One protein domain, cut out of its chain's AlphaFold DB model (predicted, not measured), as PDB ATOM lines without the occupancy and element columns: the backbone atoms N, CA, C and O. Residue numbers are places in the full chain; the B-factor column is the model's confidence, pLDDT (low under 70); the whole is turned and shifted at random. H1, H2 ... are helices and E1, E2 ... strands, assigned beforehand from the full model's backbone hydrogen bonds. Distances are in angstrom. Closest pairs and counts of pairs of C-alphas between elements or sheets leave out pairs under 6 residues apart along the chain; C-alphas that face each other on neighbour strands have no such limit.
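This is residues 9 to 202 of the 344 residues of the protein "Nuclease SbcCD subunit D" of Synergistetes bacterium ADurb.Bin520 (UniProt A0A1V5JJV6). A strongly twisted sheet of five strands has one long helix, H5, lying along one face of its E1 to E3 part, and a long strand hairpin, E6 and E7, lies past the sheet's E5 edge. H5 runs on beyond the sheet with its earlier residues, while the short helices H1 and H2 lie off to one side, apart from the sheet. The printed part has 194 residues with five named helices and seven named strands, in the order H1 H2 H3 E1 E2 H4 H5 E3 E4 E5 E6 E7; the sheet, E1 E2 E3 E4 E5, is mixed. The class is mixed, helices and strands, with under half of the residues in named elements. The whole is compact, with a radius of gyration of the C-alphas of 17.4 A and spans of 51 by 45 by 34 A.

In the sheet, E1, residues 37 to 41, and E2, residues 47 to 52, form an antiparallel hairpin, with N 38 and O 51 2.8 A apart. E3, residues 106 to 111, is parallel to E2, with N 107 and O 50 at 2.8 A. E4, residues 147 to 151, is parallel to E3, with N 149 and O 108 at 2.9 A. E5, residues 165 to 167, is parallel to E4, with N 150 and O 166 at 2.9 A. H5, residues 71 to 100, is on the sheet at a height of 9.5 A, over E2, E3 and, only just with 3 C-alphas, E1; on the local plane it stands at 11 degrees to E2, along the strands. Sheet and H5 form two layers, a helix on one face of a sheet. E2, H4, residues 59 to 62, H5 and E3 make a strand-helix-strand unit, parallel neighbour strands joined through helices, with a right-handed crossover. H4 touches H5 at residues 77 to 85 alone, the closest C-alphas being those of Leu 62 and Gly 81, 4.6 A. H3, residues 33 to 36, only grazes the sheet and touches H5 at residues 88 to 92 alone, with the C-alphas of Trp 33 and Val 89 closest, 6.3 A. E6, residues 184 to 191, and E7, residues 194 to 201, form an antiparallel hairpin, with N 187 and O 198 at 2.8 A. The closest C-alphas of E4 and E7 are those of Tyr 147 and Ala 195, 6.6 A. H1, residues 9 to 12, and H2, residues 15 to 19, meet only through their link. In H2 and H5 every O i to N i+4 pair is within hydrogen-bond range; H1, H3 and H4 are too short for one.

H1 begins at C-alpha 9, (53.445, -90.715, 42.843). H5 spans 43.3 A, from C-alpha 71 at (74.586, -82.281, 60.466). E3 measures 17.3 A, E6 22.1 A and E7 22.7 A, ending at C-alpha 201, (44.339, -58.981, 44.356).

The C-alphas of Gln 44 and Gly 68 are the two farthest apart, 55.9 A. The printed part has no cut. The links H2 to H3, E3 to E4, E4 to E5 and E5 to E6 are long. Mean pLDDT of the printed part is 90.3; residues 122 and 126 to 135 are under 70.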
ATOM      1  N   THR A   9      53.941 -89.606  43.667       91.81
ATOM      2  CA  THR A   9      53.445 -90.715  42.843       91.81
ATOM      3  C   THR A   9      51.952 -90.605  42.550       91.81
ATOM      4  O   THR A   9      51.509 -90.995  41.473       91.81
ATOM      5  N   PHE A  10      51.169 -90.052  43.481       93.75
ATOM      6  CA  PHE A  10      49.749 -89.799  43.256       93.75
ATOM      7  C   PHE A  10      49.529 -88.682  42.230       93.75
ATOM      8  O   PHE A  10      48.673 -88.821  41.358       93.75
ATOM      9  N   LEU A  11      50.321 -87.604  42.301       92.56
ATOM     10  CA  LEU A  11      50.285 -86.533  41.303       92.56
ATOM     11  C   LEU A  11      50.721 -87.015  39.916       92.56
ATOM     12  O   LEU A  11      50.114 -86.618  38.925       92.56
ATOM     13  N   ASP A  12      51.738 -87.872  39.836       92.50
ATOM     14  CA  ASP A  12      52.259 -88.364  38.556       92.50
ATOM     15  C   ASP A  12      51.332 -89.393  37.887       92.50
ATOM     16  O   ASP A  12      51.335 -89.522  36.662       92.50
ATOM     17  N   ALA A  13      50.499 -90.109  38.651       93.38
ATOM     18  CA  ALA A  13      49.643 -91.182  38.136       93.38
ATOM     19  C   ALA A  13      48.749 -90.782  36.933       93.38
ATOM     20  O   ALA A  13      48.705 -91.538  35.961       93.38
ATOM     21  N   PRO A  14      48.052 -89.626  36.924       93.62
ATOM     22  CA  PRO A  14      47.230 -89.204  35.786       93.62
ATOM     23  C   PRO A  14      47.986 -88.431  34.685       93.62
ATOM     24  O   PRO A  14      47.329 -87.856  33.814       93.62
ATOM     25  N   GLN A  15      49.325 -88.376  34.687       91.06
ATOM     26  CA  GLN A  15      50.089 -87.482  33.798       91.06
ATOM     27  C   GLN A  15      49.800 -87.675  32.300       91.06
ATOM     28  O   GLN A  15      49.667 -86.689  31.578       91.06
ATOM     29  N   GLU A  16      49.657 -88.918  31.824       90.06
ATOM     30  CA  GLU A  16      49.404 -89.202  30.402       90.06
ATOM     31  C   GLU A  16      48.017 -88.710  29.974       90.06
ATOM     32  O   GLU A  16      47.861 -88.098  28.916       90.06
ATOM     33  N   LEU A  17      47.015 -88.922  30.834       94.56
ATOM     34  CA  LEU A  17      45.647 -88.470  30.601       94.56
ATOM     35  C   LEU A  17      45.565 -86.941  30.600       94.56
ATOM     36  O   LEU A  17      44.942 -86.356  29.720       94.56
ATOM     37  N   LEU A  18      46.202 -86.290  31.575       94.50
ATOM     38  CA  LEU A  18      46.230 -84.831  31.695       94.50
ATOM     39  C   LEU A  18      47.026 -84.175  30.559       94.50
ATOM     40  O   LEU A  18      46.627 -83.122  30.055       94.50
ATOM     41  N   GLY A  19      48.083 -84.834  30.081       90.62
ATOM     42  CA  GLY A  19      48.863 -84.392  28.929       90.62
ATOM     43  C   GLY A  19      48.027 -84.250  27.655       90.62
ATOM     44  O   GLY A  19      48.252 -83.315  26.887       90.62
ATOM     45  N   ALA A  20      47.001 -85.089  27.463       91.75
ATOM     46  CA  ALA A  20      46.064 -84.967  26.341       91.75
ATOM     47  C   ALA A  20      45.236 -83.664  26.367       91.75
ATOM     48  O   ALA A  20      44.701 -83.254  25.338       91.75
ATOM     49  N   PHE A  21      45.161 -82.997  27.522       92.06
ATOM     50  CA  PHE A  21      44.491 -81.710  27.725       92.06
ATOM     51  C   PHE A  21      45.477 -80.543  27.894       92.06
ATOM     52  O   PHE A  21      45.091 -79.486  28.392       92.06
ATOM     53  N   SER A  22      46.744 -80.720  27.498       89.88
ATOM     54  CA  SER A  22      47.815 -79.725  27.676       89.88
ATOM     55  C   SER A  22      48.073 -79.358  29.144       89.88
ATOM     56  O   SER A  22      48.474 -78.237  29.456       89.88
ATOM     57  N   ILE A  23      47.848 -80.305  30.059       93.69
ATOM     58  CA  ILE A  23      48.154 -80.163  31.482       93.69
ATOM     59  C   ILE A  23      49.412 -80.977  31.783       93.69
ATOM     60  O   ILE A  23      49.438 -82.195  31.618       93.69
ATOM     61  N   HIS A  24      50.457 -80.298  32.249       93.31
ATOM     62  CA  HIS A  24      51.718 -80.927  32.631       93.31
ATOM     63  C   HIS A  24      51.785 -81.113  34.145       93.31
ATOM     64  O   HIS A  24      51.628 -80.153  34.905       93.31
ATOM     65  N   VAL A  25      52.064 -82.339  34.582       93.56
ATOM     66  CA  VAL A  25      52.269 -82.669  35.994       93.56
ATOM     67  C   VAL A  25      53.691 -83.172  36.192       93.56
ATOM     68  O   VAL A  25      54.201 -83.930  35.375       93.56
ATOM     69  N   VAL A  26      54.330 -82.681  37.251       93.81
ATOM     70  CA  VAL A  26      55.652 -83.112  37.711       93.81
ATOM     71  C   VAL A  26      55.588 -83.140  39.236       93.81
ATOM     72  O   VAL A  26      55.578 -82.084  39.882       93.81
ATOM     73  N   GLY A  27      55.397 -84.330  39.794       92.94
ATOM     74  CA  GLY A  27      55.387 -84.629  41.224       92.94
ATOM     75  C   GLY A  27      56.731 -85.178  41.699       92.94
ATOM     76  O   GLY A  27      57.251 -84.713  42.713       92.94
ATOM     77  N   THR A  28      57.303 -86.123  40.953       91.81
ATOM     78  CA  THR A  28      58.652 -86.675  41.169       91.81
ATOM     79  C   THR A  28      59.648 -86.049  40.188       91.81
ATOM     80  O   THR A  28      59.274 -85.809  39.036       91.81
ATOM     81  N   PRO A  29      60.912 -85.807  40.586       90.81
ATOM     82  CA  PRO A  29      61.976 -85.492  39.635       90.81
ATOM     83  C   PRO A  29      62.045 -86.572  38.543       90.81
ATOM     84  O   PRO A  29      62.147 -87.759  38.873       90.81
ATOM     85  N   PRO A  30      61.934 -86.214  37.253       87.06
ATOM     86  CA  PRO A  30      61.952 -87.203  36.184       87.06
ATOM     87  C   PRO A  30      63.287 -87.952  36.106       87.06
ATOM     88  O   PRO A  30      64.344 -87.414  36.420       87.06
ATOM     89  N   LEU A  31      63.259 -89.191  35.602       85.62
ATOM     90  CA  LEU A  31      64.483 -89.981  35.385       85.62
ATOM     91  C   LEU A  31      65.414 -89.360  34.334       85.62
ATOM     92  O   LEU A  31      66.616 -89.627  34.331       85.62
ATOM     93  N   ARG A  32      64.849 -88.583  33.408       89.62
ATOM     94  CA  ARG A  32      65.573 -87.888  32.350       89.62
ATOM     95  C   ARG A  32      65.433 -86.389  32.541       89.62
ATOM     96  O   ARG A  32      64.318 -85.881  32.601       89.62
ATOM     97  N   TRP A  33      66.553 -85.678  32.517       89.62
ATOM     98  CA  TRP A  33      66.580 -84.219  32.640       89.62
ATOM     99  C   TRP A  33      65.728 -83.509  31.580       89.62
ATOM    100  O   TRP A  33      65.118 -82.481  31.866       89.62
ATOM    101  N   GLU A  34      65.634 -84.069  30.367       90.75
ATOM    102  CA  GLU A  34      64.808 -83.497  29.294       90.75
ATOM    103  C   GLU A  34      63.326 -83.432  29.670       90.75
ATOM    104  O   GLU A  34      62.629 -82.502  29.270       90.75
ATOM    105  N   ASP A  35      62.852 -84.388  30.469       91.19
ATOM    106  CA  ASP A  35      61.460 -84.447  30.895       91.19
ATOM    107  C   ASP A  35      61.151 -83.414  31.986       91.19
ATOM    108  O   ASP A  35      59.983 -83.139  32.252       91.19
ATOM    109  N   GLU A  36      62.160 -82.789  32.589       94.88
ATOM    110  CA  GLU A  36      61.977 -81.697  33.546       94.88
ATOM    111  C   GLU A  36      61.855 -80.329  32.855       94.88
ATOM    112  O   GLU A  36      61.349 -79.373  33.443       94.88
ATOM    113  N   VAL A  37      62.234 -80.224  31.576       96.62
ATOM    114  CA  VAL A  37      62.064 -79.004  30.776       96.62
ATOM    115  C   VAL A  37      60.807 -79.117  29.916       96.62
ATOM    116  O   VAL A  37      60.719 -79.926  28.995       96.62
ATOM    117  N   LYS A  38      59.811 -78.268  30.176       95.44
ATOM    118  CA  LYS A  38      58.557 -78.223  29.411       95.44
ATOM    119  C   LYS A  38      58.543 -77.033  28.459       95.44
ATOM    120  O   LYS A  38      58.762 -75.899  28.875       95.44
ATOM    121  N   ILE A  39      58.239 -77.287  27.187       95.81
ATOM    122  CA  ILE A  39      57.980 -76.237  26.194       95.81
ATOM    123  C   ILE A  39      56.470 -76.030  26.116       95.81
ATOM    124  O   ILE A  39      55.753 -76.889  25.601       95.81
ATOM    125  N   LEU A  40      55.994 -74.884  26.593       95.69
ATOM    126  CA  LEU A  40      54.607 -74.473  26.409       95.69
ATOM    127  C   LEU A  40      54.454 -73.813  25.042       95.69
ATOM    128  O   LEU A  40      55.312 -73.039  24.604       95.69
ATOM    129  N   ARG A  41      53.364 -74.153  24.359       94.75
ATOM    130  CA  ARG A  41      53.088 -73.732  22.987       94.75
ATOM    131  C   ARG A  41      51.742 -73.031  22.909       94.75
ATOM    132  O   ARG A  41      50.817 -73.391  23.635       94.75
ATOM    133  N   ASP A  42      51.641 -72.078  21.994       93.06
ATOM    134  CA  ASP A  42      50.385 -71.401  21.691       93.06
ATOM    135  C   ASP A  42      49.395 -72.315  20.955       93.06
ATOM    136  O   ASP A  42      49.695 -73.447  20.563       93.06
ATOM    137  N   SER A  43      48.196 -71.786  20.701       92.38
ATOM    138  CA  SER A  43      47.160 -72.465  19.904       92.38
ATOM    139  C   SER A  43      47.580 -72.814  18.464       92.38
ATOM    140  O   SER A  43      46.906 -73.607  17.810       92.38
ATOM    141  N   GLN A  44      48.681 -72.245  17.962       93.44
ATOM    142  CA  GLN A  44      49.261 -72.510  16.643       93.44
ATOM    143  C   GLN A  44      50.466 -73.470  16.714       93.44
ATOM    144  O   GLN A  44      51.080 -73.760  15.686       93.44
ATOM    145  N   GLY A  45      50.817 -73.974  17.902       92.19
ATOM    146  CA  GLY A  45      51.943 -74.880  18.137       92.19
ATOM    147  C   GLY A  45      53.313 -74.197  18.244       92.19
ATOM    148  O   GLY A  45      54.337 -74.889  18.322       92.19
ATOM    149  N   ARG A  46      53.373 -72.862  18.262       94.88
ATOM    150  CA  ARG A  46      54.624 -72.100  18.384       94.88
ATOM    151  C   ARG A  46      55.071 -72.056  19.851       94.88
ATOM    152  O   ARG A  46      54.226 -71.819  20.709       94.88
ATOM    153  N   PRO A  47      56.361 -72.280  20.163       96.12
ATOM    154  CA  PRO A  47      56.873 -72.134  21.526       96.12
ATOM    155  C   PRO A  47      56.656 -70.718  22.078       96.12
ATOM    156  O   PRO A  47      57.019 -69.746  21.419       96.12
ATOM    157  N   GLU A  48      56.120 -70.611  23.295       96.19
ATOM    158  CA  GLU A  48      55.882 -69.336  23.997       96.19
ATOM    159  C   GLU A  48      56.578 -69.242  25.356       96.19
ATOM    160  O   GLU A  48      56.852 -68.139  25.827       96.19
ATOM    161  N   LEU A  49      56.891 -70.379  25.983       97.50
ATOM    162  CA  LEU A  49      57.580 -70.414  27.268       97.50
ATOM    163  C   LEU A  49      58.347 -71.725  27.423       97.50
ATOM    164  O   LEU A  49      57.811 -72.790  27.122       97.50
ATOM    165  N   LEU A  50      59.573 -71.658  27.937       97.88
ATOM    166  CA  LEU A  50      60.261 -72.831  28.466       97.88
ATOM    167  C   LEU A  50      60.209 -72.799  29.986       97.88
ATOM    168  O   LEU A  50      60.474 -71.769  30.605       97.88
ATOM    169  N   VAL A  51      59.882 -73.941  30.577       98.12
ATOM    170  CA  VAL A  51      59.705 -74.095  32.015       98.12
ATOM    171  C   VAL A  51      60.590 -75.232  32.510       98.12
ATOM    172  O   VAL A  51      60.330 -76.391  32.203       98.12
ATOM    173  N   CYS A  52      61.612 -74.913  33.300       98.06
ATOM    174  CA  CYS A  52      62.313 -75.875  34.146       98.06
ATOM    175  C   CYS A  52      61.389 -76.208  35.324       98.06
ATOM    176  O   CYS A  52      61.278 -75.446  36.291       98.06
ATOM    177  N   ALA A  53      60.652 -77.303  35.194       96.94
ATOM    178  CA  ALA A  53      59.603 -77.728  36.103       96.94
ATOM    179  C   ALA A  53      60.196 -78.528  37.272       96.94
ATOM    180  O   ALA A  53      59.963 -79.727  37.379       96.94
ATOM    181  N   VAL A  54      60.928 -77.848  38.159       96.69
ATOM    182  CA  VAL A  54      61.543 -78.467  39.344       96.69
ATOM    183  C   VAL A  54      60.501 -78.632  40.462       96.69
ATOM    184  O   VAL A  54      59.964 -77.623  40.940       96.69
ATOM    185  N   PRO A  55      60.140 -79.867  40.873       95.12
ATOM    186  CA  PRO A  55      59.209 -80.092  41.980       95.12
ATOM    187  C   PRO A  55      59.894 -79.851  43.333       95.12
ATOM    188  O   PRO A  55      61.053 -79.446  43.409       95.12
ATOM    189  N   TYR A  56      59.183 -80.099  44.433       94.25
ATOM    190  CA  TYR A  56      59.838 -80.240  45.732       94.25
ATOM    191  C   TYR A  56      60.816 -81.426  45.699       94.25
ATOM    192  O   TYR A  56      60.399 -82.576  45.546       94.25
ATOM    193  N   LEU A  57      62.109 -81.125  45.845       92.81
ATOM    194  CA  LEU A  57      63.190 -82.108  45.877       92.81
ATOM    195  C   LEU A  57      63.396 -82.590  47.314       92.81
ATOM    196  O   LEU A  57      63.595 -81.787  48.228       92.81
ATOM    197  N   ARG A  58      63.336 -83.904  47.520       90.44
ATOM    198  CA  ARG A  58      63.569 -84.538  48.820       90.44
ATOM    199  C   ARG A  58      65.061 -84.762  49.033       90.44
ATOM    200  O   ARG A  58      65.855 -84.751  48.100       90.44
ATOM    201  N   ASP A  59      65.435 -85.034  50.281       89.81
ATOM    202  CA  ASP A  59      66.825 -85.294  50.677       89.81
ATOM    203  C   ASP A  59      67.517 -86.345  49.782       89.81
ATOM    204  O   ASP A  59      68.613 -86.106  49.280       89.81
ATOM    205  N   GLY A  60      66.833 -87.461  49.499       90.38
ATOM    206  CA  GLY A  60      67.349 -88.532  48.638       90.38
ATOM    207  C   GLY A  60      67.410 -88.199  47.143       90.38
ATOM    208  O   GLY A  60      68.105 -88.898  46.412       90.38
ATOM    209  N   ASP A  61      66.730 -87.141  46.692       90.62
ATOM    210  CA  ASP A  61      66.799 -86.673  45.301       90.62
ATOM    211  C   ASP A  61      68.064 -85.827  45.064       90.62
ATOM    212  O   ASP A  61      68.538 -85.699  43.939       90.62
ATOM    213  N   LEU A  62      68.616 -85.238  46.130       91.50
ATOM    214  CA  LEU A  62      69.674 -84.227  46.059       91.50
ATOM    215  C   LEU A  62      71.057 -84.755  46.430       91.50
ATOM    216  O   LEU A  62      72.069 -84.239  45.953       91.50
ATOM    217  N   ARG A  63      71.125 -85.740  47.325       91.44
ATOM    218  CA  ARG A  63      72.391 -86.235  47.869       91.44
ATOM    219  C   ARG A  63      72.317 -87.715  48.220       91.44
ATOM    220  O   ARG A  63      71.252 -88.283  48.426       91.44
ATOM    221  N   THR A  64      73.490 -88.320  48.366       89.88
ATOM    222  CA  THR A  64      73.644 -89.645  48.977       89.88
ATOM    223  C   THR A  64      74.109 -89.482  50.423       89.88
ATOM    224  O   THR A  64      75.030 -88.708  50.694       89.88
ATOM    225  N   ALA A  65      73.466 -90.191  51.351       88.38
ATOM    226  CA  ALA A  65      73.870 -90.212  52.752       88.38
ATOM    227  C   ALA A  65      75.113 -91.089  52.957       88.38
ATOM    228  O   ALA A  65      75.230 -92.168  52.373       88.38
ATOM    229  N   GLU A  66      76.024 -90.639  53.817       89.75
ATOM    230  CA  GLU A  66      77.267 -91.343  54.142       89.75
ATOM    231  C   GLU A  66      77.319 -91.671  55.638       89.75
ATOM    232  O   GLU A  66      76.836 -90.914  56.480       89.75
ATOM    233  N   ALA A  67      77.902 -92.820  55.987       87.69
ATOM    234  CA  ALA A  67      78.035 -93.219  57.384       87.69
ATOM    235  C   ALA A  67      79.000 -92.280  58.130       87.69
ATOM    236  O   ALA A  67      80.129 -92.075  57.691       87.69
ATOM    237  N   GLY A  68      78.563 -91.752  59.277       87.19
ATOM    238  CA  GLY A  68      79.348 -90.813  60.090       87.19
ATOM    239  C   GLY A  68      79.263 -89.350  59.644       87.19
ATOM    240  O   GLY A  68      80.043 -88.534  60.124       87.19
ATOM    241  N   GLU A  69      78.338 -89.015  58.741       89.25
ATOM    242  CA  GLU A  69      78.082 -87.640  58.306       89.25
ATOM    243  C   GLU A  69      77.588 -86.748  59.460       89.25
ATOM    244  O   GLU A  69      76.674 -87.120  60.201       89.25
ATOM    245  N   SER A  70      78.185 -85.558  59.595       89.31
ATOM    246  CA  SER A  70      77.726 -84.533  60.541       89.31
ATOM    247  C   SER A  70      76.482 -83.792  60.020       89.31
ATOM    248  O   SER A  70      76.253 -83.747  58.805       89.31
ATOM    249  N   PRO A  71      75.678 -83.157  60.895       86.12
ATOM    250  CA  PRO A  71      74.586 -82.281  60.466       86.12
ATOM    251  C   PRO A  71      75.040 -81.174  59.498       86.12
ATOM    252  O   PRO A  71      74.364 -80.898  58.509       86.12
ATOM    253  N   GLU A  72      76.218 -80.588  59.718       87.00
ATOM    254  CA  GLU A  72      76.779 -79.537  58.864       87.00
ATOM    255  C   GLU A  72      77.171 -80.059  57.474       87.00
ATOM    256  O   GLU A  72      76.994 -79.368  56.465       87.00
ATOM    257  N   ASP A  73      77.697 -81.284  57.398       89.12
ATOM    258  CA  ASP A  73      78.009 -81.935  56.124       89.12
ATOM    259  C   ASP A  73      76.738 -82.235  55.332       89.12
ATOM    260  O   ASP A  73      76.690 -81.964  54.128       89.12
ATOM    261  N   LYS A  74      75.696 -82.722  56.016       88.31
ATOM    262  CA  LYS A  74      74.372 -82.939  55.430       88.31
ATOM    263  C   LYS A  74      73.815 -81.641  54.840       88.31
ATOM    264  O   LYS A  74      73.439 -81.632  53.666       88.31
ATOM    265  N   ASP A  75      73.806 -80.554  55.610       87.31
ATOM    266  CA  ASP A  75      73.293 -79.249  55.172       87.31
ATOM    267  C   ASP A  75      74.058 -78.726  53.951       87.31
ATOM    268  O   ASP A  75      73.456 -78.305  52.957       87.31
ATOM    269  N   ARG A  76      75.393 -78.817  53.975       89.62
ATOM    270  CA  ARG A  76      76.246 -78.414  52.849       89.62
ATOM    271  C   ARG A  76      75.941 -79.225  51.588       89.62
ATOM    272  O   ARG A  76      75.794 -78.635  50.518       89.62
ATOM    273  N   LYS A  77      75.839 -80.554  51.694       91.75
ATOM    274  CA  LYS A  77      75.530 -81.427  50.547       91.75
ATOM    275  C   LYS A  77      74.127 -81.188  50.000       91.75
ATOM    276  O   LYS A  77      73.950 -81.242  48.789       91.75
ATOM    277  N   LEU A  78      73.151 -80.900  50.860       91.12
ATOM    278  CA  LEU A  78      71.787 -80.585  50.437       91.12
ATOM    279  C   LEU A  78      71.750 -79.301  49.595       91.12
ATOM    280  O   LEU A  78      71.175 -79.288  48.506       91.12
ATOM    281  N   VAL A  79      72.410 -78.237  50.067       91.31
ATOM    282  CA  VAL A  79      72.507 -76.962  49.336       91.31
ATOM    283  C   VAL A  79      73.252 -77.137  48.010       91.31
ATOM    284  O   VAL A  79      72.821 -76.593  46.993       91.31
ATOM    285  N   GLU A  80      74.341 -77.907  48.000       93.06
ATOM    286  CA  GLU A  80      75.115 -78.165  46.782       93.06
ATOM    287  C   GLU A  80      74.344 -79.017  45.767       93.06
ATOM    288  O   GLU A  80      74.331 -78.690  44.580       93.06
ATOM    289  N   GLY A  81      73.646 -80.059  46.224       94.38
ATOM    290  CA  GLY A  81      72.783 -80.883  45.377       94.38
ATOM    291  C   GLY A  81      71.696 -80.043  44.713       94.38
ATOM    292  O   GLY A  81      71.493 -80.126  43.505       94.38
ATOM    293  N   LEU A  82      71.060 -79.152  45.477       94.31
ATOM    294  CA  LEU A  82      70.037 -78.250  44.961       94.31
ATOM    295  C   LEU A  82      70.597 -77.265  43.925       94.31
ATOM    296  O   LEU A  82      70.008 -77.087  42.859       94.31
ATOM    297  N   ARG A  83      71.748 -76.644  44.213       95.25
ATOM    298  CA  ARG A  83      72.445 -75.753  43.272       95.25
ATOM    299  C   ARG A  83      72.795 -76.488  41.980       95.25
ATOM    300  O   ARG A  83      72.541 -75.968  40.894       95.25
ATOM    301  N   SER A  84      73.348 -77.691  42.103       95.38
ATOM    302  CA  SER A  84      73.714 -78.543  40.973       95.38
ATOM    303  C   SER A  84      72.497 -78.931  40.134       95.38
ATOM    304  O   SER A  84      72.561 -78.839  38.909       95.38
ATOM    305  N   HIS A  85      71.376 -79.287  40.769       96.19
ATOM    306  CA  HIS A  85      70.123 -79.622  40.085       96.19
ATOM    307  C   HIS A  85      69.615 -78.454  39.235       96.19
ATOM    308  O   HIS A  85      69.413 -78.607  38.030       96.19
ATOM    309  N   TYR A  86      69.491 -77.258  39.829       97.12
ATOM    310  CA  TYR A  86      69.077 -76.061  39.086       97.12
ATOM    311  C   TYR A  86      70.065 -75.696  37.975       97.12
ATOM    312  O   TYR A  86      69.636 -75.337  36.881       97.12
ATOM    313  N   ALA A  87      71.375 -75.803  38.209       96.94
ATOM    314  CA  ALA A  87      72.371 -75.538  37.173       96.94
ATOM    315  C   ALA A  87      72.212 -76.482  35.967       96.94
ATOM    316  O   ALA A  87      72.245 -76.020  34.826       96.94
ATOM    317  N   GLN A  88      71.993 -77.778  36.208       96.31
ATOM    318  CA  GLN A  88      71.845 -78.788  35.155       96.31
ATOM    319  C   GLN A  88      70.560 -78.601  34.344       96.31
ATOM    320  O   GLN A  88      70.621 -78.482  33.118       96.31
ATOM    321  N   VAL A  89      69.400 -78.507  35.005       97.25
ATOM    322  CA  VAL A  89      68.108 -78.371  34.307       97.25
ATOM    323  C   VAL A  89      68.012 -77.058  33.525       97.25
ATOM    324  O   VAL A  89      67.427 -77.014  32.442       97.25
ATOM    325  N   VAL A  90      68.621 -75.980  34.029       97.94
ATOM    326  CA  VAL A  90      68.638 -74.682  33.345       97.94
ATOM    327  C   VAL A  90      69.617 -74.675  32.176       97.94
ATOM    328  O   VAL A  90      69.290 -74.104  31.137       97.94
ATOM    329  N   ALA A  91      70.783 -75.317  32.300       97.75
ATOM    330  CA  ALA A  91      71.703 -75.483  31.175       97.75
ATOM    331  C   ALA A  91      71.029 -76.254  30.030       97.75
ATOM    332  O   ALA A  91      71.042 -75.801  28.887       97.75
ATOM    333  N   LEU A  92      70.334 -77.348  30.348       97.25
ATOM    334  CA  LEU A  92      69.563 -78.101  29.365       97.25
ATOM    335  C   LEU A  92      68.413 -77.274  28.765       97.25
ATOM    336  O   LEU A  92      68.202 -77.282  27.552       97.25
ATOM    337  N   GLY A  93      67.689 -76.519  29.594       97.44
ATOM    338  CA  GLY A  93      66.646 -75.603  29.132       97.44
ATOM    339  C   GLY A  93      67.177 -74.533  28.176       97.44
ATOM    340  O   GLY A  93      66.521 -74.208  27.186       97.44
ATOM    341  N   GLU A  94      68.386 -74.028  28.418       97.38
ATOM    342  CA  GLU A  94      69.076 -73.094  27.530       97.38
ATOM    343  C   GLU A  94      69.428 -73.736  26.183       97.38
ATOM    344  O   GLU A  94      69.172 -73.141  25.135       97.38
ATOM    345  N   GLU A  95      69.969 -74.954  26.189       97.25
ATOM    346  CA  GLU A  95      70.285 -75.699  24.965       97.25
ATOM    347  C   GLU A  95      69.030 -75.948  24.118       97.25
ATOM    348  O   GLU A  95      69.025 -75.701  22.907       97.25
ATOM    349  N   ILE A  96      67.938 -76.386  24.755       96.50
ATOM    350  CA  ILE A  96      66.640 -76.590  24.100       96.50
ATOM    351  C   ILE A  96      66.121 -75.260  23.545       96.50
ATOM    352  O   ILE A  96      65.710 -75.197  22.384       96.50
ATOM    353  N   ARG A  97      66.185 -74.178  24.331       96.56
ATOM    354  CA  ARG A  97      65.776 -72.840  23.890       96.56
ATOM    355  C   ARG A  97      66.529 -72.408  22.637       96.56
ATOM    356  O   ARG A  97      65.904 -71.953  21.684       96.56
ATOM    357  N   GLN A  98      67.852 -72.540  22.621       96.38
ATOM    358  CA  GLN A  98      68.681 -72.121  21.488       96.38
ATOM    359  C   GLN A  98      68.394 -72.932  20.223       96.38
ATOM    360  O   GLN A  98      68.432 -72.384  19.122       96.38
ATOM    361  N   ARG A  99      68.085 -74.223  20.372       96.25
ATOM    362  CA  ARG A  99      67.786 -75.117  19.251       96.25
ATOM    363  C   ARG A  99      66.375 -74.927  18.695       96.25
ATOM    364  O   ARG A  99      66.197 -74.981  17.482       96.25
ATOM    365  N   GLU A 100      65.379 -74.750  19.559       94.94
ATOM    366  CA  GLU A 100      63.963 -74.908  19.189       94.94
ATOM    367  C   GLU A 100      63.124 -73.638  19.341       94.94
ATOM    368  O   GLU A 100      62.103 -73.498  18.667       94.94
ATOM    369  N   ALA A 101      63.528 -72.715  20.214       94.25
ATOM    370  CA  ALA A 101      62.733 -71.547  20.580       94.25
ATOM    371  C   ALA A 101      63.590 -70.294  20.885       94.25
ATOM    372  O   ALA A 101      63.490 -69.733  21.984       94.25
ATOM    373  N   PRO A 102      64.447 -69.820  19.955       94.12
ATOM    374  CA  PRO A 102      65.310 -68.675  20.230       94.12
ATOM    375  C   PRO A 102      64.505 -67.433  20.632       94.12
ATOM    376  O   PRO A 102      63.572 -67.030  19.942       94.12
ATOM    377  N   GLY A 103      64.889 -66.804  21.744       92.94
ATOM    378  CA  GLY A 103      64.249 -65.581  22.242       92.94
ATOM    379  C   GLY A 103      63.007 -65.795  23.114       92.94
ATOM    380  O   GLY A 103      62.508 -64.818  23.669       92.94
ATOM    381  N   VAL A 104      62.549 -67.038  23.287       97.25
ATOM    382  CA  VAL A 104      61.457 -67.385  24.208       97.25
ATOM    383  C   VAL A 104      61.941 -67.330  25.670       97.25
ATOM    384  O   VAL A 104      63.088 -67.705  25.938       97.25
ATOM    385  N   PRO A 105      61.133 -66.856  26.637       98.19
ATOM    386  CA  PRO A 105      61.554 -66.817  28.034       98.19
ATOM    387  C   PRO A 105      61.815 -68.210  28.612       98.19
ATOM    388  O   PRO A 105      61.111 -69.172  28.295       98.19
ATOM    389  N   LEU A 106      62.814 -68.298  29.487       98.38
ATOM    390  CA  LEU A 106      63.136 -69.481  30.279       98.38
ATOM    391  C   LEU A 106      62.819 -69.213  31.751       98.38
ATOM    392  O   LEU A 106      63.381 -68.302  32.365       98.38
ATOM    393  N   VAL A 107      61.919 -70.014  32.311       98.38
ATOM    394  CA  VAL A 107      61.411 -69.874  33.676       98.38
ATOM    395  C   VAL A 107      61.750 -71.113  34.482       98.38
ATOM    396  O   VAL A 107      61.583 -72.224  33.994       98.38
ATOM    397  N   ALA A 108      62.172 -70.936  35.729       98.06
ATOM    398  CA  ALA A 108      62.287 -72.038  36.677       98.06
ATOM    399  C   ALA A 108      61.130 -72.005  37.671       98.06
ATOM    400  O   ALA A 108      60.746 -70.942  38.169       98.06
ATOM    401  N   LEU A 109      60.589 -73.181  37.964       97.69
ATOM    402  CA  LEU A 109      59.695 -73.395  39.093       97.69
ATOM    403  C   LEU A 109      60.510 -73.906  40.279       97.69
ATOM    404  O   LEU A 109      61.588 -74.462  40.091       97.69
ATOM    405  N   GLY A 110      59.990 -73.724  41.487       95.19
ATOM    406  CA  GLY A 110      60.572 -74.327  42.676       95.19
ATOM    407  C   GLY A 110      59.621 -74.298  43.861       95.19
ATOM    408  O   GLY A 110      58.811 -73.381  44.003       95.19
ATOM    409  N   HIS A 111      59.733 -75.288  44.739       94.50
ATOM    410  CA  HIS A 111      59.010 -75.320  46.005       94.50
ATOM    411  C   HIS A 111      60.009 -75.531  47.142       94.50
ATOM    412  O   HIS A 111      60.418 -76.653  47.409       94.50
ATOM    413  N   LEU A 112      60.475 -74.443  47.753       91.62
ATOM    414  CA  LEU A 112      61.551 -74.467  48.745       91.62
ATOM    415  C   LEU A 112      61.572 -73.181  49.575       91.62
ATOM    416  O   LEU A 112      61.018 -72.160  49.166       91.62
ATOM    417  N   PHE A 113      62.270 -73.207  50.710       89.06
ATOM    418  CA  PHE A 113      62.549 -72.020  51.513       89.06
ATOM    419  C   PHE A 113      63.879 -71.380  51.089       89.06
ATOM    420  O   PHE A 113      64.943 -71.983  51.235       89.06
ATOM    421  N   VAL A 114      63.826 -70.143  50.595       87.81
ATOM    422  CA  VAL A 114      64.994 -69.346  50.203       87.81
ATOM    423  C   VAL A 114      65.247 -68.269  51.258       87.81
ATOM    424  O   VAL A 114      64.322 -67.605  51.727       87.81
ATOM    425  N   ALA A 115      66.511 -68.082  51.630       82.88
ATOM    426  CA  ALA A 115      66.953 -67.099  52.606       82.88
ATOM    427  C   ALA A 115      66.466 -65.686  52.247       82.88
ATOM    428  O   ALA A 115      66.511 -65.257  51.092       82.88
ATOM    429  N   GLY A 116      65.993 -64.962  53.264       74.00
ATOM    430  CA  GLY A 116      65.341 -63.661  53.104       74.00
ATOM    431  C   GLY A 116      63.835 -63.739  52.837       74.00
ATOM    432  O   GLY A 116      63.182 -62.701  52.874       74.00
ATOM    433  N   GLY A 117      63.278 -64.934  52.612       76.00
ATOM    434  CA  GLY A 117      61.837 -65.159  52.666       76.00
ATOM    435  C   GLY A 117      61.309 -65.097  54.102       76.00
ATOM    436  O   GLY A 117      61.983 -65.528  55.040       76.00
ATOM    437  N   THR A 118      60.108 -64.556  54.277       77.75
ATOM    438  CA  THR A 118      59.437 -64.422  55.572       77.75
ATOM    439  C   THR A 118      58.164 -65.269  55.630       77.75
ATOM    440  O   THR A 118      57.383 -65.307  54.677       77.75
ATOM    441  N   SER A 119      57.961 -65.940  56.764       79.50
ATOM    442  CA  SER A 119      56.707 -66.581  57.178       79.50
ATOM    443  C   SER A 119      56.199 -65.915  58.460       79.50
ATOM    444  O   SER A 119      56.965 -65.269  59.183       79.50
ATOM    445  N   ALA A 120      54.901 -66.025  58.721       76.75
ATOM    446  CA  ALA A 120      54.266 -65.530  59.936       76.75
ATOM    447  C   ALA A 120      53.905 -66.693  60.870       76.75
ATOM    448  O   ALA A 120      53.597 -67.798  60.436       76.75
ATOM    449  N   GLU A 121      53.911 -66.447  62.178       76.50
ATOM    450  CA  GLU A 121      53.481 -67.457  63.146       76.50
ATOM    451  C   GLU A 121      52.010 -67.839  62.903       76.50
ATOM    452  O   GLU A 121      51.130 -66.972  62.897       76.50
ATOM    453  N   GLY A 122      51.735 -69.134  62.728       69.25
ATOM    454  CA  GLY A 122      50.382 -69.630  62.469       69.25
ATOM    455  C   GLY A 122      49.883 -69.378  61.042       69.25
ATOM    456  O   GLY A 122      48.671 -69.371  60.824       69.25
ATOM    457  N   ASP A 123      50.784 -69.164  60.080       73.12
ATOM    458  CA  ASP A 123      50.452 -69.086  58.652       73.12
ATOM    459  C   ASP A 123      50.312 -70.464  57.976       73.12
ATOM    460  O   ASP A 123      49.847 -70.577  56.847       73.12
ATOM    461  N   GLY A 124      50.651 -71.544  58.682       70.31
ATOM    462  CA  GLY A 124      50.523 -72.912  58.183       70.31
ATOM    463  C   GLY A 124      51.693 -73.379  57.313       70.31
ATOM    464  O   GLY A 124      51.645 -74.503  56.807       70.31
ATOM    465  N   VAL A 125      52.751 -72.575  57.157       72.56
ATOM    466  CA  VAL A 125      53.997 -73.000  56.505       72.56
ATOM    467  C   VAL A 125      54.699 -74.034  57.393       72.56
ATOM    468  O   VAL A 125      54.977 -73.785  58.565       72.56
ATOM    469  N   ARG A 126      54.995 -75.217  56.841       66.81
ATOM    470  CA  ARG A 126      55.758 -76.268  57.540       66.81
ATOM    471  C   ARG A 126      57.259 -76.076  57.369       66.81
ATOM    472  O   ARG A 126      57.714 -75.680  56.304       66.81
ATOM    473  N   GLU A 127      58.045 -76.465  58.364       67.06
ATOM    474  CA  GLU A 127      59.492 -76.581  58.183       67.06
ATOM    475  C   GLU A 127      59.809 -77.714  57.190       67.06
ATOM    476  O   GLU A 127      59.441 -78.867  57.408       67.06
ATOM    477  N   LEU A 128      60.461 -77.382  56.069       55.97
ATOM    478  CA  LEU A 128      60.756 -78.349  54.997       55.97
ATOM    479  C   LEU A 128      61.787 -79.401  55.391       55.97
ATOM    480  O   LEU A 128      61.719 -80.533  54.921       55.97
ATOM    481  N   TYR A 129      62.761 -79.005  56.206       56.72
ATOM    482  CA  TYR A 129      63.909 -79.825  56.559       56.72
ATOM    483  C   TYR A 129      64.044 -79.851  58.080       56.72
ATOM    484  O   TYR A 129      64.934 -79.238  58.657       56.72
ATOM    485  N   VAL A 130      63.115 -80.536  58.746       52.06
ATOM    486  CA  VAL A 130      63.159 -80.714  60.204       52.06
ATOM    487  C   VAL A 130      64.523 -81.310  60.591       52.06
ATOM    488  O   VAL A 130      64.904 -82.377  60.104       52.06
ATOM    489  N   GLY A 131      65.285 -80.586  61.418       46.97
ATOM    490  CA  GLY A 131      66.649 -80.957  61.824       46.97
ATOM    491  C   GLY A 131      67.775 -80.561  60.853       46.97
ATOM    492  O   GLY A 131      68.896 -81.034  61.019       46.97
ATOM    493  N   SER A 132      67.500 -79.731  59.843       51.34
ATOM    494  CA  SER A 132      68.485 -79.164  58.913       51.34
ATOM    495  C   SER A 132      68.169 -77.685  58.682       51.34
ATOM    496  O   SER A 132      67.074 -77.308  58.266       51.34
ATOM    497  N   LEU A 133      69.136 -76.814  58.968       51.88
ATOM    498  CA  LEU A 133      68.973 -75.358  58.897       51.88
ATOM    499  C   LEU A 133      69.204 -74.821  57.483       51.88
ATOM    500  O   LEU A 133      69.447 -73.621  57.336       51.88
ATOM    501  N   ALA A 134      69.138 -75.677  56.455       57.88
ATOM    502  CA  ALA A 134      69.488 -75.375  55.071       57.88
ATOM    503  C   ALA A 134      68.557 -74.321  54.436       57.88
ATOM    504  O   ALA A 134      67.736 -74.587  53.559       57.88
ATOM    505  N   ARG A 135      68.708 -73.072  54.880       68.25
ATOM    506  CA  ARG A 135      68.184 -71.870  54.253       68.25
ATOM    507  C   ARG A 135      69.065 -71.589  53.059       68.25
ATOM    508  O   ARG A 135      70.199 -71.133  53.182       68.25
ATOM    509  N   VAL A 136      68.527 -71.890  51.894       82.69
ATOM    510  CA  VAL A 136      69.264 -71.778  50.647       82.69
ATOM    511  C   VAL A 136      69.321 -70.312  50.241       82.69
ATOM    512  O   VAL A 136      68.296 -69.638  50.251       82.69
ATOM    513  N   SER A 137      70.489 -69.779  49.900       85.00
ATOM    514  CA  SER A 137      70.574 -68.414  49.375       85.00
ATOM    515  C   SER A 137      70.010 -68.343  47.949       85.00
ATOM    516  O   SER A 137      70.011 -69.325  47.210       85.00
ATOM    517  N   GLY A 138      69.501 -67.175  47.544       83.12
ATOM    518  CA  GLY A 138      68.906 -66.985  46.216       83.12
ATOM    519  C   GLY A 138      69.890 -67.164  45.053       83.12
ATOM    520  O   GLY A 138      69.464 -67.289  43.911       83.12
ATOM    521  N   ASP A 139      71.195 -67.201  45.308       86.94
ATOM    522  CA  ASP A 139      72.248 -67.407  44.309       86.94
ATOM    523  C   ASP A 139      72.323 -68.845  43.764       86.94
ATOM    524  O   ASP A 139      73.094 -69.098  42.842       86.94
ATOM    525  N   ILE A 140      71.529 -69.788  44.288       91.88
ATOM    526  CA  ILE A 140      71.411 -71.126  43.685       91.88
ATOM    527  C   ILE A 140      70.753 -71.113  42.306       91.88
ATOM    528  O   ILE A 140      70.980 -72.025  41.516       91.88
ATOM    529  N   PHE A 141      69.937 -70.097  42.013       94.06
ATOM    530  CA  PHE A 141      69.268 -69.981  40.726       94.06
ATOM    531  C   PHE A 141      70.216 -69.339  39.710       94.06
ATOM    532  O   PHE A 141      70.648 -68.199  39.940       94.06
ATOM    533  N   PRO A 142      70.484 -70.001  38.570       94.94
ATOM    534  CA  PRO A 142      71.291 -69.427  37.500       94.94
ATOM    535  C   PRO A 142      70.762 -68.068  37.012       94.94
ATOM    536  O   PRO A 142      69.557 -67.808  36.992       94.94
ATOM    537  N   GLU A 143      71.669 -67.176  36.612       91.19
ATOM    538  CA  GLU A 143      71.331 -65.802  36.203       91.19
ATOM    539  C   GLU A 143      70.653 -65.711  34.828       91.19
ATOM    540  O   GLU A 143      69.986 -64.722  34.535       91.19
ATOM    541  N   ASN A 144      70.795 -66.734  33.980       91.56
ATOM    542  CA  ASN A 144      70.191 -66.772  32.644       91.56
ATOM    543  C   ASN A 144      68.679 -67.063  32.653       91.56
ATOM    544  O   ASN A 144      68.059 -67.044  31.584       91.56
ATOM    545  N   LEU A 145      68.098 -67.301  33.834       96.88
ATOM    546  CA  LEU A 145      66.659 -67.412  34.041       96.88
ATOM    547  C   LEU A 145      65.974 -66.054  33.901       96.88
ATOM    548  O   LEU A 145      66.305 -65.078  34.574       96.88
ATOM    549  N   ASP A 146      64.946 -66.020  33.062       97.88
ATOM    550  CA  ASP A 146      64.157 -64.820  32.815       97.88
ATOM    551  C   ASP A 146      63.127 -64.591  33.941       97.88
ATOM    552  O   ASP A 146      62.781 -63.447  34.241       97.88
ATOM    553  N   TYR A 147      62.689 -65.663  34.619       98.00
ATOM    554  CA  TYR A 147      61.871 -65.607  35.836       98.00
ATOM    555  C   TYR A 147      62.027 -66.865  36.711       98.00
ATOM    556  O   TYR A 147      62.294 -67.955  36.205       98.00
ATOM    557  N   VAL A 148      61.816 -66.728  38.021       97.56
ATOM    558  CA  VAL A 148      61.743 -67.834  38.986       97.56
ATOM    559  C   VAL A 148      60.439 -67.730  39.770       97.56
ATOM    560  O   VAL A 148      60.229 -66.772  40.524       97.56
ATOM    561  N   ALA A 149      59.571 -68.724  39.592       97.44
ATOM    562  CA  ALA A 149      58.286 -68.824  40.271       97.44
ATOM    563  C   ALA A 149      58.389 -69.809  41.442       97.44
ATOM    564  O   ALA A 149      58.489 -71.021  41.244       97.44
ATOM    565  N   LEU A 150      58.358 -69.276  42.662       95.88
ATOM    566  CA  LEU A 150      58.501 -70.060  43.882       95.88
ATOM    567  C   LEU A 150      57.152 -70.271  44.577       95.88
ATOM    568  O   LEU A 150      56.299 -69.379  44.637       95.88
ATOM    569  N   GLY A 151      56.986 -71.467  45.129       93.94
ATOM    570  CA  GLY A 151      55.988 -71.811  46.139       93.94
ATOM    571  C   GLY A 151      56.671 -72.212  47.445       93.94
ATOM    572  O   GLY A 151      57.897 -72.272  47.478       93.94
ATOM    573  N   HIS A 152      55.867 -72.494  48.475       92.25
ATOM    574  CA  HIS A 152      56.213 -72.849  49.865       92.25
ATOM    575  C   HIS A 152      55.789 -71.770  50.864       92.25
ATOM    576  O   HIS A 152      55.051 -72.057  51.797       92.25
ATOM    577  N   LEU A 153      56.191 -70.516  50.635       91.25
ATOM    578  CA  LEU A 153      55.743 -69.398  51.466       91.25
ATOM    579  C   LEU A 153      54.371 -68.902  51.020       91.25
ATOM    580  O   LEU A 153      54.114 -68.744  49.824       91.25
ATOM    581  N   HIS A 154      53.506 -68.625  51.990       93.00
ATOM    582  CA  HIS A 154      52.117 -68.253  51.738       93.00
ATOM    583  C   HIS A 154      51.888 -66.742  51.572       93.00
ATOM    584  O   HIS A 154      50.821 -66.327  51.106       93.00
ATOM    585  N   ALA A 155      52.887 -65.917  51.893       91.38
ATOM    586  CA  ALA A 155      52.864 -64.481  51.643       91.38
ATOM    587  C   ALA A 155      53.532 -64.144  50.292       91.38
ATOM    588  O   ALA A 155      54.657 -64.599  50.047       91.38
ATOM    589  N   PRO A 156      52.893 -63.325  49.431       93.12
ATOM    590  CA  PRO A 156      53.492 -62.879  48.177       93.12
ATOM    591  C   PRO A 156      54.687 -61.964  48.457       93.12
ATOM    592  O   PRO A 156      54.552 -60.928  49.111       93.12
ATOM    593  N   GLN A 157      55.868 -62.322  47.957       92.94
ATOM    594  CA  GLN A 157      57.096 -61.576  48.249       92.94
ATOM    595  C   GLN A 157      58.194 -61.811  47.210       92.94
ATOM    596  O   GLN A 157      58.268 -62.862  46.568       92.94
ATOM    597  N   LYS A 158      59.067 -60.813  47.054       93.12
ATOM    598  CA  LYS A 158      60.297 -60.934  46.262       93.12
ATOM    599  C   LYS A 158      61.338 -61.726  47.036       93.12
ATOM    600  O   LYS A 158      61.409 -61.628  48.256       93.12
ATOM    601  N   VAL A 159      62.184 -62.441  46.312       89.06
ATOM    602  CA  VAL A 159      63.282 -63.210  46.900       89.06
ATOM    603  C   VAL A 159      64.602 -62.509  46.635       89.06
ATOM    604  O   VAL A 159      64.891 -62.139  45.497       89.06
ATOM    605  N   ALA A 160      65.393 -62.309  47.692       80.25
ATOM    606  CA  ALA A 160      66.708 -61.661  47.633       80.25
ATOM    607  C   ALA A 160      66.712 -60.297  46.900       80.25
ATOM    608  O   ALA A 160      67.684 -59.936  46.246       80.25
ATOM    609  N   GLY A 161      65.603 -59.548  46.965       81.75
ATOM    610  CA  GLY A 161      65.457 -58.247  46.298       81.75
ATOM    611  C   GLY A 161      65.369 -58.293  44.764       81.75
ATOM    612  O   GLY A 161      65.276 -57.239  44.141       81.75
ATOM    613  N   ALA A 162      65.365 -59.477  44.145       86.00
ATOM    614  CA  ALA A 162      65.298 -59.623  42.694       86.00
ATOM    615  C   ALA A 162      63.867 -59.417  42.165       86.00
ATOM    616  O   ALA A 162      62.895 -59.945  42.708       86.00
ATOM    617  N   GLU A 163      63.720 -58.678  41.061       88.31
ATOM    618  CA  GLU A 163      62.403 -58.428  40.452       88.31
ATOM    619  C   GLU A 163      61.804 -59.667  39.783       88.31
ATOM    620  O   GLU A 163      60.583 -59.841  39.772       88.31
ATOM    621  N   ASN A 164      62.666 -60.539  39.261       91.94
ATOM    622  CA  ASN A 164      62.301 -61.724  38.498       91.94
ATOM    623  C   ASN A 164      62.239 -63.007  39.345       91.94
ATOM    624  O   ASN A 164      62.197 -64.091  38.776       91.94
ATOM    625  N   ARG A 165      62.256 -62.920  40.682       93.81
ATOM    626  CA  ARG A 165      62.189 -64.089  41.579       93.81
ATOM    627  C   ARG A 165      61.201 -63.821  42.698       93.81
ATOM    628  O   ARG A 165      61.403 -62.889  43.481       93.81
ATOM    629  N   ARG A 166      60.118 -64.593  42.770       95.00
ATOM    630  CA  ARG A 166      59.045 -64.318  43.734       95.00
ATOM    631  C   ARG A 166      58.380 -65.581  44.248       95.00
ATOM    632  O   ARG A 166      58.159 -66.521  43.490       95.00
ATOM    633  N   TYR A 167      57.971 -65.523  45.510       95.56
ATOM    634  CA  TYR A 167      56.883 -66.347  46.011       95.56
ATOM    635  C   TYR A 167      55.559 -65.718  45.593       95.56
ATOM    636  O   TYR A 167      55.342 -64.523  45.809       95.56
ATOM    637  N   SER A 168      54.682 -66.518  44.993       95.12
ATOM    638  CA  SER A 168      53.323 -66.073  44.653       95.12
ATOM    639  C   SER A 168      52.409 -65.966  45.875       95.12
ATOM    640  O   SER A 168      51.462 -65.183  45.857       95.12
ATOM    641  N   GLY A 169      52.736 -66.684  46.952       94.69
ATOM    642  CA  GLY A 169      51.879 -66.807  48.122       94.69
ATOM    643  C   GLY A 169      50.716 -67.774  47.899       94.69
ATOM    644  O   GLY A 169      50.483 -68.272  46.799       94.69
ATOM    645  N   ALA A 170      49.972 -68.039  48.969       94.75
ATOM    646  CA  ALA A 170      48.715 -68.761  48.885       94.75
ATOM    647  C   ALA A 170      47.616 -67.814  48.363       94.75
ATOM    648  O   ALA A 170      47.572 -66.647  48.766       94.75
ATOM    649  N   PRO A 171      46.706 -68.281  47.489       94.69
ATOM    650  CA  PRO A 171      45.620 -67.446  46.974       94.69
ATOM    651  C   PRO A 171      44.539 -67.165  48.027       94.69
ATOM    652  O   PRO A 171      43.806 -66.190  47.901       94.69
ATOM    653  N   LEU A 172      44.447 -67.999  49.064       94.12
ATOM    654  CA  LEU A 172      43.541 -67.854  50.201       94.12
ATOM    655  C   LEU A 172      44.351 -67.848  51.496       94.12
ATOM    656  O   LEU A 172      45.489 -68.317  51.513       94.12
ATOM    657  N   ALA A 173      43.775 -67.305  52.569       92.62
ATOM    658  CA  ALA A 173      44.375 -67.412  53.891       92.62
ATOM    659  C   ALA A 173      44.271 -68.862  54.388       92.62
ATOM    660  O   ALA A 173      43.169 -69.402  54.465       92.62
ATOM    661  N   LEU A 174      45.411 -69.488  54.682       90.50
ATOM    662  CA  LEU A 174      45.482 -70.885  55.136       90.50
ATOM    663  C   LEU A 174      45.584 -71.013  56.661       90.50
ATOM    664  O   LEU A 174      45.393 -72.100  57.203       90.50
ATOM    665  N   GLY A 175      45.841 -69.903  57.354       89.69
ATOM    666  CA  GLY A 175      45.895 -69.835  58.809       89.69
ATOM    667  C   GLY A 175      45.645 -68.424  59.337       89.69
ATOM    668  O   GLY A 175      45.705 -67.436  58.600       89.69
ATOM    669  N   PHE A 176      45.378 -68.320  60.639       91.50
ATOM    670  CA  PHE A 176      45.080 -67.049  61.310       91.50
ATOM    671  C   PHE A 176      46.268 -66.081  61.355       91.50
ATOM    672  O   PHE A 176      46.065 -64.868  61.417       91.50
ATOM    673  N   GLY A 177      47.503 -66.581  61.222       88.44
ATOM    674  CA  GLY A 177      48.693 -65.746  61.013       88.44
ATOM    675  C   GLY A 177      48.646 -64.919  59.721       88.44
ATOM    676  O   GLY A 177      49.383 -63.946  59.569       88.44
ATOM    677  N   GLU A 178      47.749 -65.267  58.795       91.62
ATOM    678  CA  GLU A 178      47.578 -64.598  57.506       91.62
ATOM    679  C   GLU A 178      46.358 -63.674  57.456       91.62
ATOM    680  O   GLU A 178      46.093 -63.092  56.406       91.62
ATOM    681  N   ALA A 179      45.626 -63.509  58.562       90.12
ATOM    682  CA  ALA A 179      44.359 -62.773  58.609       90.12
ATOM    683  C   ALA A 179      44.449 -61.338  58.052       90.12
ATOM    684  O   ALA A 179      43.512 -60.843  57.432       90.12
ATOM    685  N   THR A 180      45.591 -60.673  58.235       88.94
ATOM    686  CA  THR A 180      45.834 -59.300  57.755       88.94
ATOM    687  C   THR A 180      46.568 -59.241  56.413       88.94
ATOM    688  O   THR A 180      46.799 -58.153  55.874       88.94
ATOM    689  N   GLN A 181      46.956 -60.389  55.849       90.69
ATOM    690  CA  GLN A 181      47.713 -60.445  54.605       90.69
ATOM    691  C   GLN A 181      46.807 -60.233  53.393       90.69
ATOM    692  O   GLN A 181      45.759 -60.859  53.240       90.69
ATOM    693  N   LYS A 182      47.268 -59.405  52.454       91.62
ATOM    694  CA  LYS A 182      46.623 -59.274  51.146       91.62
ATOM    695  C   LYS A 182      47.017 -60.456  50.270       91.62
ATOM    696  O   LYS A 182      48.193 -60.614  49.945       91.62
ATOM    697  N   LYS A 183      46.033 -61.258  49.872       95.12
ATOM    698  CA  LYS A 183      46.241 -62.368  48.940       95.12
ATOM    699  C   LYS A 183      46.222 -61.874  47.497       95.12
ATOM    700  O   LYS A 183      45.501 -60.932  47.154       95.12
ATOM    701  N   SER A 184      47.045 -62.484  46.651       96.31
ATOM    702  CA  SER A 184      47.196 -62.076  45.255       96.31
ATOM    703  C   SER A 184      47.621 -63.228  44.357       96.31
ATOM    704  O   SER A 184      48.237 -64.181  44.819       96.31
ATOM    705  N   LEU A 185      47.370 -63.085  43.060       96.56
ATOM    706  CA  LEU A 185      48.007 -63.871  42.011       96.56
ATOM    707  C   LEU A 185      49.114 -63.041  41.353       96.56
ATOM    708  O   LEU A 185      48.945 -61.844  41.122       96.56
ATOM    709  N   CYS A 186      50.232 -63.674  41.003       95.62
ATOM    710  CA  CYS A 186      51.285 -63.037  40.212       95.62
ATOM    711  C   CYS A 186      50.965 -63.168  38.721       95.62
ATOM    712  O   CYS A 186      51.101 -64.253  38.154       95.62
ATOM    713  N   ARG A 187      50.595 -62.066  38.065       97.00
ATOM    714  CA  ARG A 187      50.561 -61.993  36.603       97.00
ATOM    715  C   ARG A 187      51.945 -61.610  36.104       97.00
ATOM    716  O   ARG A 187      52.421 -60.517  36.401       97.00
ATOM    717  N   VAL A 188      52.575 -62.508  35.354       97.19
ATOM    718  CA  VAL A 188      53.891 -62.277  34.752       97.19
ATOM    719  C   VAL A 188      53.720 -62.116  33.250       97.19
ATOM    720  O   VAL A 188      53.263 -63.037  32.577       97.19
ATOM    721  N   GLU A 189      54.082 -60.950  32.730       97.00
ATOM    722  CA  GLU A 189      54.049 -60.647  31.301       97.00
ATOM    723  C   GLU A 189      55.475 -60.484  30.779       97.00
ATOM    724  O   GLU A 189      56.300 -59.793  31.387       97.00
ATOM    725  N   PHE A 190      55.764 -61.118  29.643       96.75
ATOM    726  CA  PHE A 190      57.078 -61.081  29.017       96.75
ATOM    727  C   PHE A 190      57.068 -60.207  27.762       96.75
ATOM    728  O   PHE A 190      56.293 -60.430  26.836       96.75
ATOM    729  N   SER A 191      57.981 -59.235  27.707       95.12
ATOM    730  CA  SER A 191      58.307 -58.497  26.482       95.12
ATOM    731  C   SER A 191      59.644 -59.004  25.951       95.12
ATOM    732  O   SER A 191      60.713 -58.609  26.435       95.12
ATOM    733  N   GLY A 192      59.593 -59.914  24.977       93.81
ATOM    734  CA  GLY A 192      60.742 -60.757  24.655       93.81
ATOM    735  C   GLY A 192      61.082 -61.605  25.877       93.81
ATOM    736  O   GLY A 192      60.223 -62.305  26.388       93.81
ATOM    737  N   ARG A 193      62.303 -61.479  26.401       95.25
ATOM    738  CA  ARG A 193      62.757 -62.204  27.601       95.25
ATOM    739  C   ARG A 193      62.584 -61.441  28.916       95.25
ATOM    740  O   ARG A 193      62.858 -61.971  29.983       95.25
ATOM    741  N   ARG A 194      62.164 -60.177  28.872       95.44
ATOM    742  CA  ARG A 194      62.040 -59.358  30.082       95.44
ATOM    743  C   ARG A 194      60.701 -59.617  30.760       95.44
ATOM    744  O   ARG A 194      59.672 -59.312  30.165       95.44
ATOM    745  N   ALA A 195      60.734 -60.094  32.002       96.69
ATOM    746  CA  ALA A 195      59.553 -60.240  32.845       96.69
ATOM    747  C   ALA A 195      59.109 -58.895  33.449       96.69
ATOM    748  O   ALA A 195      59.927 -58.105  33.927       96.69
ATOM    749  N   SER A 196      57.800 -58.676  33.482       95.75
ATOM    750  CA  SER A 196      57.112 -57.658  34.277       95.75
ATOM    751  C   SER A 196      56.055 -58.350  35.132       95.75
ATOM    752  O   SER A 196      55.463 -59.332  34.688       95.75
ATOM    753  N   VAL A 197      55.878 -57.911  36.380       96.44
ATOM    754  CA  VAL A 197      55.037 -58.631  37.345       96.44
ATOM    755  C   VAL A 197      54.044 -57.698  38.012       96.44
ATOM    756  O   VAL A 197      54.449 -56.809  38.765       96.44
ATOM    757  N   ASP A 198      52.766 -58.017  37.846       95.94
ATOM    758  CA  ASP A 198      51.651 -57.365  38.521       95.94
ATOM    759  C   ASP A 198      51.005 -58.319  39.527       95.94
ATOM    760  O   ASP A 198      50.768 -59.492  39.234       95.94
ATOM    761  N   LEU A 199      50.703 -57.813  40.724       96.12
ATOM    762  CA  LEU A 199      49.949 -58.563  41.727       96.12
ATOM    763  C   LEU A 199      48.461 -58.276  41.550       96.12
ATOM    764  O   LEU A 199      48.003 -57.156  41.781       96.12
ATOM    765  N   LEU A 200      47.709 -59.295  41.146       97.19
ATOM    766  CA  LEU A 200      46.259 -59.226  41.016       97.19
ATOM    767  C   LEU A 200      45.633 -59.594  42.366       97.19
ATOM    768  O   LEU A 200      45.829 -60.726  42.808       97.19
ATOM    769  N   PRO A 201      44.914 -58.686  43.048       96.75
ATOM    770  CA  PRO A 201      44.339 -58.981  44.356       96.75
ATOM    771  C   PRO A 201      43.280 -60.083  44.253       96.75
ATOM    772  O   PRO A 201      42.429 -60.053  43.362       96.75
ATOM    773  N   VAL A 202      43.319 -61.035  45.185       96.81
ATOM    774  CA  VAL A 202      42.280 -62.063  45.326       96.81
ATOM    775  C   VAL A 202      41.211 -61.546  46.297       96.81
ATOM    776  O   VAL A 202      41.571 -61.066  47.375       96.81
TER     777      VAL A 202